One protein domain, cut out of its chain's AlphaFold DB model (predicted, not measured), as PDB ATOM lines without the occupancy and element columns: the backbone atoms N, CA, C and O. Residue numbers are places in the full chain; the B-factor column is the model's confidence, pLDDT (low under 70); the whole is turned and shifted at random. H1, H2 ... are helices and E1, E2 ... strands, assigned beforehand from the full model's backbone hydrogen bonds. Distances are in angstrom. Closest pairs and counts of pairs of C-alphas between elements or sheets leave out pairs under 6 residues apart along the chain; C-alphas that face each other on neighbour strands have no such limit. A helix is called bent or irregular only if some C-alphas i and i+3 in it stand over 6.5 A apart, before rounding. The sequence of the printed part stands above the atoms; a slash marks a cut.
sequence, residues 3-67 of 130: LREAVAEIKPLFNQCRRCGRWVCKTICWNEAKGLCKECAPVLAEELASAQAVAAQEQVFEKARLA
ATOM      1  N   LEU A   3     121.094 138.581 144.317       94.00
ATOM      2  CA  LEU A   3     120.117 138.081 145.285       94.00
ATOM      3  C   LEU A   3     118.679 138.056 144.735       94.00
ATOM      4  O   LEU A   3     117.937 137.114 144.996       94.00
ATOM      5  N   ARG A   4     118.258 139.069 143.965       94.25
ATOM      6  CA  ARG A   4     116.895 139.107 143.398       94.25
ATOM      7  C   ARG A   4     116.700 138.078 142.292       94.25
ATOM      8  O   ARG A   4     115.616 137.514 142.191       94.25
ATOM      9  N   GLU A   5     117.732 137.853 141.485       94.75
ATOM     10  CA  GLU A   5     117.720 136.851 140.414       94.75
ATOM     11  C   GLU A   5     117.615 135.442 141.009       94.75
ATOM     12  O   GLU A   5     116.699 134.703 140.653       94.75
ATOM     13  N   ALA A   6     118.426 135.131 142.027       93.62
ATOM     14  CA  ALA A   6     118.343 133.863 142.752       93.62
ATOM     15  C   ALA A   6     116.964 133.640 143.401       93.62
ATOM     16  O   ALA A   6     116.397 132.552 143.317       93.62
ATOM     17  N   VAL A   7     116.375 134.677 144.017       94.00
ATOM     18  CA  VAL A   7     115.026 134.583 144.604       94.00
ATOM     19  C   VAL A   7     113.964 134.320 143.534       94.00
ATOM     20  O   VAL A   7     113.051 133.531 143.774       94.00
ATOM     21  N   ALA A   8     114.060 134.960 142.366       93.94
ATOM     22  CA  ALA A   8     113.113 134.752 141.275       93.94
ATOM     23  C   ALA A   8     113.151 133.309 140.745       93.94
ATOM     24  O   ALA A   8     112.095 132.742 140.472       93.94
ATOM     25  N   GLU A   9     114.343 132.716 140.671       94.81
ATOM     26  CA  GLU A   9     114.552 131.341 140.215       94.81
ATOM     27  C   GLU A   9     113.945 130.307 141.174       94.81
ATOM     28  O   GLU A   9     113.258 129.382 140.741       94.81
ATOM     29  N   ILE A  10     114.121 130.486 142.488       94.31
ATOM     30  CA  ILE A  10     113.657 129.498 143.477       94.31
ATOM     31  C   ILE A  10     112.202 129.690 143.908       94.31
ATOM     32  O   ILE A  10     111.558 128.725 144.311       94.31
ATOM     33  N   LYS A  11     111.647 130.911 143.828       93.62
ATOM     34  CA  LYS A  11     110.261 131.229 144.224       93.62
ATOM     35  C   LYS A  11     109.207 130.228 143.714       93.62
ATOM     36  O   LYS A  11     108.353 129.845 144.517       93.62
ATOM     37  N   PRO A  12     109.214 129.774 142.444       95.31
ATOM     38  CA  PRO A  12     108.226 128.810 141.961       95.31
ATOM     39  C   PRO A  12     108.336 127.420 142.600       95.31
ATOM     40  O   PRO A  12     107.413 126.633 142.418       95.31
ATOM     41  N   LEU A  13     109.391 127.102 143.354       96.25
ATOM     42  CA  LEU A  13     109.579 125.804 144.014       96.25
ATOM     43  C   LEU A  13     108.934 125.724 145.403       96.25
ATOM     44  O   LEU A  13     109.006 124.678 146.049       96.25
ATOM     45  N   PHE A  14     108.286 126.796 145.869       97.00
ATOM     46  CA  PHE A  14     107.688 126.867 147.202       97.00
ATOM     47  C   PHE A  14     106.185 127.141 147.156       97.00
ATOM     48  O   PHE A  14     105.684 127.839 146.275       97.00
ATOM     49  N   ASN A  15     105.479 126.607 148.150       97.25
ATOM     50  CA  ASN A  15     104.081 126.900 148.435       97.25
ATOM     51  C   ASN A  15     103.954 127.495 149.840       97.25
ATOM     52  O   ASN A  15     104.582 127.017 150.786       97.25
ATOM     53  N   GLN A  16     103.107 128.516 149.986       97.31
ATOM     54  CA  GLN A  16     102.725 129.030 151.296       97.31
ATOM     55  C   GLN A  16     101.496 128.281 151.810       97.31
ATOM     56  O   GLN A  16     100.424 128.320 151.203       97.31
ATOM     57  N   CYS A  17     101.631 127.622 152.958       97.69
ATOM     58  CA  CYS A  17     100.521 126.949 153.614       97.69
ATOM     59  C   CYS A  17      99.526 127.978 154.161       97.69
ATOM     60  O   CYS A  17      99.885 128.821 154.979       97.69
ATOM     61  N   ARG A  18      98.253 127.887 153.763       96.50
ATOM     62  CA  ARG A  18      97.203 128.808 154.230       96.50
ATOM     63  C   ARG A  18      96.761 128.562 155.676       96.50
ATOM     64  O   ARG A  18      96.169 129.455 156.266       96.50
ATOM     65  N   ARG A  19      97.063 127.387 156.248       97.06
ATOM     66  CA  ARG A  19      96.740 127.059 157.648       97.06
ATOM     67  C   ARG A  19      97.765 127.622 158.632       97.06
ATOM     68  O   ARG A  19      97.382 128.293 159.578       97.06
ATOM     69  N   CYS A  20      99.050 127.339 158.429       97.25
ATOM     70  CA  CYS A  20     100.108 127.764 159.354       97.25
ATOM     71  C   CYS A  20     100.937 128.960 158.859       97.25
ATOM     72  O   CYS A  20     101.826 129.415 159.569       97.25
ATOM     73  N   GLY A  21     100.709 129.447 157.635       96.88
ATOM     74  CA  GLY A  21     101.425 130.586 157.047       96.88
ATOM     75  C   GLY A  21     102.845 130.287 156.546       96.88
ATOM     76  O   GLY A  21     103.453 131.148 155.908       96.88
ATOM     77  N   ARG A  22     103.376 129.083 156.797       97.00
ATOM     78  CA  ARG A  22     104.756 128.703 156.460       97.00
ATOM     79  C   ARG A  22     104.950 128.497 154.956       97.00
ATOM     80  O   ARG A  22     104.124 127.860 154.302       97.00
ATOM     81  N   TRP A  23     106.078 128.979 154.437       97.00
ATOM     82  CA  TRP A  23     106.577 128.630 153.107       97.00
ATOM     83  C   TRP A  23     107.343 127.313 153.169       97.00
ATOM     84  O   TRP A  23     108.270 127.171 153.962       97.00
ATOM     85  N   VAL A  24     106.949 126.348 152.345       97.69
ATOM     86  CA  VAL A  24     107.569 125.021 152.283       97.69
ATOM     87  C   VAL A  24     107.845 124.634 150.835       97.69
ATOM     88  O   VAL A  24     107.180 125.133 149.925       97.69
ATOM     89  N   CYS A  25     108.833 123.771 150.600       97.06
ATOM     90  CA  CYS A  25     109.121 123.310 149.245       97.06
ATOM     91  C   CYS A  25     107.961 122.460 148.703       97.06
ATOM     92  O   CYS A  25     107.310 121.720 149.446       97.06
ATOM     93  N   LYS A  26     107.715 122.563 147.396       95.56
ATOM     94  CA  LYS A  26     106.661 121.819 146.695       95.56
ATOM     95  C   LYS A  26     106.942 120.323 146.653       95.56
ATOM     96  O   LYS A  26     106.046 119.527 146.878       95.56
ATOM     97  N   THR A  27     108.195 119.954 146.407       94.06
ATOM     98  CA  THR A  27     108.574 118.572 146.093       94.06
ATOM     99  C   THR A  27     108.487 117.625 147.289       94.06
ATOM    100  O   THR A  27     108.144 116.463 147.116       94.06
ATOM    101  N   ILE A  28     108.814 118.094 148.498       96.12
ATOM    102  CA  ILE A  28     108.956 117.216 149.675       96.12
ATOM    103  C   ILE A  28     107.956 117.578 150.770       96.12
ATOM    104  O   ILE A  28     107.330 116.690 151.337       96.12
ATOM    105  N   CYS A  29     107.788 118.865 151.076       97.06
ATOM    106  CA  CYS A  29     107.078 119.315 152.277       97.06
ATOM    107  C   CYS A  29     105.604 119.682 152.036       97.06
ATOM    108  O   CYS A  29     104.878 119.992 152.989       97.06
ATOM    109  N   TRP A  30     105.155 119.681 150.782       97.62
ATOM    110  CA  TRP A  30     103.781 119.985 150.400       97.62
ATOM    111  C   TRP A  30     102.969 118.704 150.204       97.62
ATOM    112  O   TRP A  30     103.425 117.758 149.570       97.62
ATOM    113  N   ASN A  31     101.752 118.670 150.743       97.44
ATOM    114  CA  ASN A  31     100.770 117.639 150.440       97.44
ATOM    115  C   ASN A  31      99.866 118.151 149.314       97.44
ATOM    116  O   ASN A  31      98.913 118.897 149.560       97.44
ATOM    117  N   GLU A  32     100.168 117.751 148.077       94.88
ATOM    118  CA  GLU A  32      99.426 118.158 146.875       94.88
ATOM    119  C   GLU A  32      97.932 117.826 146.981       94.88
ATOM    120  O   GLU A  32      97.087 118.683 146.733       94.88
ATOM    121  N   ALA A  33      97.604 116.617 147.447       95.00
ATOM    122  CA  ALA A  33      96.229 116.127 147.532       95.00
ATOM    123  C   ALA A  33      95.353 116.930 148.507       95.00
ATOM    124  O   ALA A  33      94.126 116.912 148.398       95.00
ATOM    125  N   LYS A  34      95.963 117.608 149.487       95.94
ATOM    126  CA  LYS A  34      95.258 118.421 150.491       95.94
ATOM    127  C   LYS A  34      95.513 119.920 150.362       95.94
ATOM    128  O   LYS A  34      94.880 120.684 151.084       95.94
ATOM    129  N   GLY A  35      96.412 120.348 149.475       96.31
ATOM    130  CA  GLY A  35      96.757 121.760 149.297       96.31
ATOM    131  C   GLY A  35      97.302 122.426 150.568       96.31
ATOM    132  O   GLY A  35      97.059 123.612 150.796       96.31
ATOM    133  N   LEU A  36      98.003 121.670 151.418       97.75
ATOM    134  CA  LEU A  36      98.544 122.121 152.704       97.75
ATOM    135  C   LEU A  36      99.955 121.551 152.913       97.75
ATOM    136  O   LEU A  36     100.340 120.582 152.263       97.75
ATOM    137  N   CYS A  37     100.743 122.123 153.830       98.06
ATOM    138  CA  CYS A  37     102.024 121.509 154.200       98.06
ATOM    139  C   CYS A  37     101.807 120.190 154.956       98.06
ATOM    140  O   CYS A  37     100.794 120.029 155.642       98.06
ATOM    141  N   LYS A  38     102.779 119.276 154.883       97.50
ATOM    142  CA  LYS A  38     102.705 117.958 155.535       97.50
ATOM    143  C   LYS A  38     102.623 118.024 157.063       97.50
ATOM    144  O   LYS A  38     102.006 117.161 157.660       97.50
ATOM    145  N   GLU A  39     103.103 119.096 157.695       96.75
ATOM    146  CA  GLU A  39     102.864 119.327 159.132       96.75
ATOM    147  C   GLU A  39     101.378 119.585 159.447       96.75
ATOM    148  O   GLU A  39     100.870 119.207 160.498       96.75
ATOM    149  N   CYS A  40     100.664 120.269 158.549       97.38
ATOM    150  CA  CYS A  40      99.258 120.637 158.728       97.38
ATOM    151  C   CYS A  40      98.285 119.581 158.200       97.38
ATOM    152  O   CYS A  40      97.169 119.470 158.703       97.38
ATOM    153  N   ALA A  41      98.672 118.867 157.150       97.44
ATOM    154  CA  ALA A  41      97.918 117.772 156.569       97.44
ATOM    155  C   ALA A  41      98.902 116.647 156.223       97.44
ATOM    156  O   ALA A  41      99.360 116.569 155.078       97.44
ATOM    157  N   PRO A  42      99.249 115.807 157.207       96.94
ATOM    158  CA  PRO A  42     100.165 114.698 156.993       96.94
ATOM    159  C   PRO A  42      99.662 113.728 155.924       96.94
ATOM    160  O   PRO A  42      98.455 113.547 155.732       96.94
ATOM    161  N   VAL A  43     100.594 113.103 155.207       96.44
ATOM    162  CA  VAL A  43     100.278 112.040 154.248       96.44
ATOM    163  C   VAL A  43     100.254 110.724 155.015       96.44
ATOM    164  O   VAL A  43     101.291 110.259 155.470       96.44
ATOM    165  N   LEU A  44      99.075 110.107 155.142       94.69
ATOM    166  CA  LEU A  44      98.870 108.942 156.015       94.69
ATOM    167  C   LEU A  44      99.865 107.794 155.769       94.69
ATOM    168  O   LEU A  44     100.326 107.183 156.724       94.69
ATOM    169  N   ALA A  45     100.207 107.507 154.510       95.31
ATOM    170  CA  ALA A  45     101.169 106.453 154.184       95.31
ATOM    171  C   ALA A  45     102.595 106.773 154.677       95.31
ATOM    172  O   ALA A  45     103.281 105.884 155.176       95.31
ATOM    173  N   GLU A  46     103.025 108.035 154.572       95.94
ATOM    174  CA  GLU A  46     104.331 108.490 155.067       95.94
ATOM    175  C   GLU A  46     104.369 108.450 156.600       95.94
ATOM    176  O   GLU A  46     105.326 107.943 157.183       95.94
ATOM    177  N   GLU A  47     103.294 108.902 157.251       96.38
ATOM    178  CA  GLU A  47     103.165 108.853 158.711       96.38
ATOM    179  C   GLU A  47     103.144 107.421 159.239       96.38
ATOM    180  O   GLU A  47     103.796 107.128 160.237       96.38
ATOM    181  N   LEU A  48     102.445 106.506 158.562       96.94
ATOM    182  CA  LEU A  48     102.437 105.095 158.939       96.94
ATOM    183  C   LEU A  48     103.845 104.490 158.854       96.94
ATOM    184  O   LEU A  48     104.266 103.812 159.789       96.94
ATOM    185  N   ALA A  49     104.579 104.756 157.770       96.75
ATOM    186  CA  ALA A  49     105.954 104.283 157.618       96.75
ATOM    187  C   ALA A  49     106.880 104.857 158.707       96.75
ATOM    188  O   ALA A  49     107.663 104.122 159.309       96.75
ATOM    189  N   SER A  50     106.748 106.155 159.004       97.44
ATOM    190  CA  SER A  50     107.483 106.825 160.082       97.44
ATOM    191  C   SER A  50     107.168 106.214 161.452       97.44
ATOM    192  O   SER A  50     108.074 105.814 162.181       97.44
ATOM    193  N   ALA A  51     105.884 106.044 161.779       97.69
ATOM    194  CA  ALA A  51     105.435 105.477 163.048       97.69
ATOM    195  C   ALA A  51     105.928 104.036 163.248       97.69
ATOM    196  O   ALA A  51     106.363 103.676 164.341       97.69
ATOM    197  N   GLN A  52     105.912 103.219 162.192       97.94
ATOM    198  CA  GLN A  52     106.467 101.865 162.231       97.94
ATOM    199  C   GLN A  52     107.974 101.871 162.509       97.94
ATOM    200  O   GLN A  52     108.444 101.077 163.324       97.94
ATOM    201  N   ALA A  53     108.730 102.771 161.873       97.81
ATOM    202  CA  ALA A  53     110.167 102.897 162.098       97.81
ATOM    203  C   ALA A  53     110.492 103.341 163.535       97.81
ATOM    204  O   ALA A  53     111.379 102.766 164.165       97.81
ATOM    205  N   VAL A  54     109.742 104.309 164.072       97.94
ATOM    206  CA  VAL A  54     109.884 104.765 165.465       97.94
ATOM    207  C   VAL A  54     109.591 103.625 166.440       97.94
ATOM    208  O   VAL A  54     110.422 103.329 167.295       97.94
ATOM    209  N   ALA A  55     108.471 102.917 166.266       98.38
ATOM    210  CA  ALA A  55     108.122 101.784 167.122       98.38
ATOM    211  C   ALA A  55     109.188 100.674 167.071       98.38
ATOM    212  O   ALA A  55     109.545 100.097 168.099       98.38
ATOM    213  N   ALA A  56     109.735 100.384 165.886       98.25
ATOM    214  CA  ALA A  56     110.823  99.424 165.742       98.25
ATOM    215  C   ALA A  56     112.089  99.880 166.488       98.25
ATOM    216  O   ALA A  56     112.718  99.078 167.178       98.25
ATOM    217  N   GLN A  57     112.449 101.162 166.397       98.38
ATOM    218  CA  GLN A  57     113.596 101.729 167.105       98.38
ATOM    219  C   GLN A  57     113.429 101.642 168.630       98.38
ATOM    220  O   GLN A  57     114.355 101.234 169.331       98.38
ATOM    221  N   GLU A  58     112.251 101.978 169.151       98.31
ATOM    222  CA  GLU A  58     111.937 101.857 170.578       98.31
ATOM    223  C   GLU A  58     112.075 100.413 171.063       98.31
ATOM    224  O   GLU A  58     112.723 100.155 172.078       98.31
ATOM    225  N   GLN A  59     111.547  99.454 170.298       98.06
ATOM    226  CA  GLN A  59     111.686  98.032 170.607       98.06
ATOM    227  C   GLN A  59     113.147  97.569 170.598       98.06
ATOM    228  O   GLN A  59     113.531  96.746 171.429       98.06
ATOM    229  N   VAL A  60     113.972  98.080 169.677       98.00
ATOM    230  CA  VAL A  60     115.415  97.800 169.655       98.00
ATOM    231  C   VAL A  60     116.071  98.285 170.945       98.00
ATOM    232  O   VAL A  60     116.795  97.519 171.580       98.00
ATOM    233  N   PHE A  61     115.794  99.523 171.361       97.44
ATOM    234  CA  PHE A  61     116.356 100.065 172.598       97.44
ATOM    235  C   PHE A  61     115.892  99.305 173.836       97.44
ATOM    236  O   PHE A  61     116.703  99.045 174.723       97.44
ATOM    237  N   GLU A  62     114.622  98.913 173.892       97.88
ATOM    238  CA  GLU A  62     114.099  98.133 175.011       97.88
ATOM    239  C   GLU A  62     114.797  96.775 175.121       97.88
ATOM    240  O   GLU A  62     115.310  96.413 176.178       97.88
ATOM    241  N   LYS A  63     114.925  96.052 174.005       97.00
ATOM    242  CA  LYS A  63     115.649  94.774 173.984       97.00
ATOM    243  C   LYS A  63     117.118  94.933 174.359       97.00
ATOM    244  O   LYS A  63     117.646  94.091 175.075       97.00
ATOM    245  N   ALA A  64     117.769  96.001 173.902       95.81
ATOM    246  CA  ALA A  64     119.161  96.276 174.239       95.81
ATOM    247  C   ALA A  64     119.357  96.526 175.744       95.81
ATOM    248  O   ALA A  64     120.354  96.084 176.301       95.81
ATOM    249  N   ARG A  65     118.404  97.190 176.413       94.44
ATOM    250  CA  ARG A  65     118.441  97.397 177.874       94.44
ATOM    251  C   ARG A  65     118.255  96.105 178.663       94.44
ATOM    252  O   ARG A  65     118.812  95.980 179.746       94.44
ATOM    253  N   LEU A  66     117.451  95.183 178.140       94.81
ATOM    254  CA  LEU A  66     117.163  93.897 178.779       94.81
ATOM    255  C   LEU A  66     118.247  92.844 178.529       94.81
ATOM    256  O   LEU A  66     118.301  91.842 179.240       94.81
ATOM    257  N   ALA A  67     119.089  93.039 177.517       93.50
ATOM    258  CA  ALA A  67     120.193  92.140 177.236       93.50
ATOM    259  C   ALA A  67     121.272  92.263 178.323       93.50
ATOM    260  O   ALA A  67     121.763  93.356 178.604       93.50
TER     261      ALA A  67
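Overview. This is residues 3 to 67 of the 130 residues of a protein of Chthonomonadales bacterium (UniProt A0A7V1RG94). A small body of loops and the strand hairpin E1 and E2 has a helical arm at either end: residues 3 to 9 of H1 stick out at one, residues 48 to 67, mostly of the long helix H2, at the other. The 65 printed residues run H1, E1, E2, H2, mostly helix, with the two strands antiparallel. The whole is an extended rod, radius of gyration of the C-alphas 17.8 A, spanning 58 by 28 by 17 A.

Arrangement. H1, residues 3 to 13, is irregular: C-alphas 9 and 12 are 7.0 A apart. Its closest C-alphas to E2, residues 23 to 25, are Leu 13 and Cys 25, 5.8 A. E1, residues 14 to 16, is antiparallel to E2 at 147 degrees, with N 15 and O 24 within hydrogen-bond range at 2.9 A. Residues 30 to 31 pair antiparallel with 36 to 37. H2, residues 44 to 66, is apart from H1 and E1. Every O i to N i+4 pair is within hydrogen-bond range in H2, 5 of 7 in H1.

Along the chain. H1 begins at C-alpha 3 (120.117, 138.081, 145.285) and measures 16.2 A; E1 measures 6.8 A and E2 7.0 A. H2 measures 32.9 A, ending at C-alpha 66 (117.163, 93.897, 178.779).

Size, cuts and confidence. The farthest C-alphas, Arg 4 and Ala 67, are 58.0 A apart. The printed part has no cut; the link E2 to H2 is long, 18 residues. No printed residue is under 70 in pLDDT.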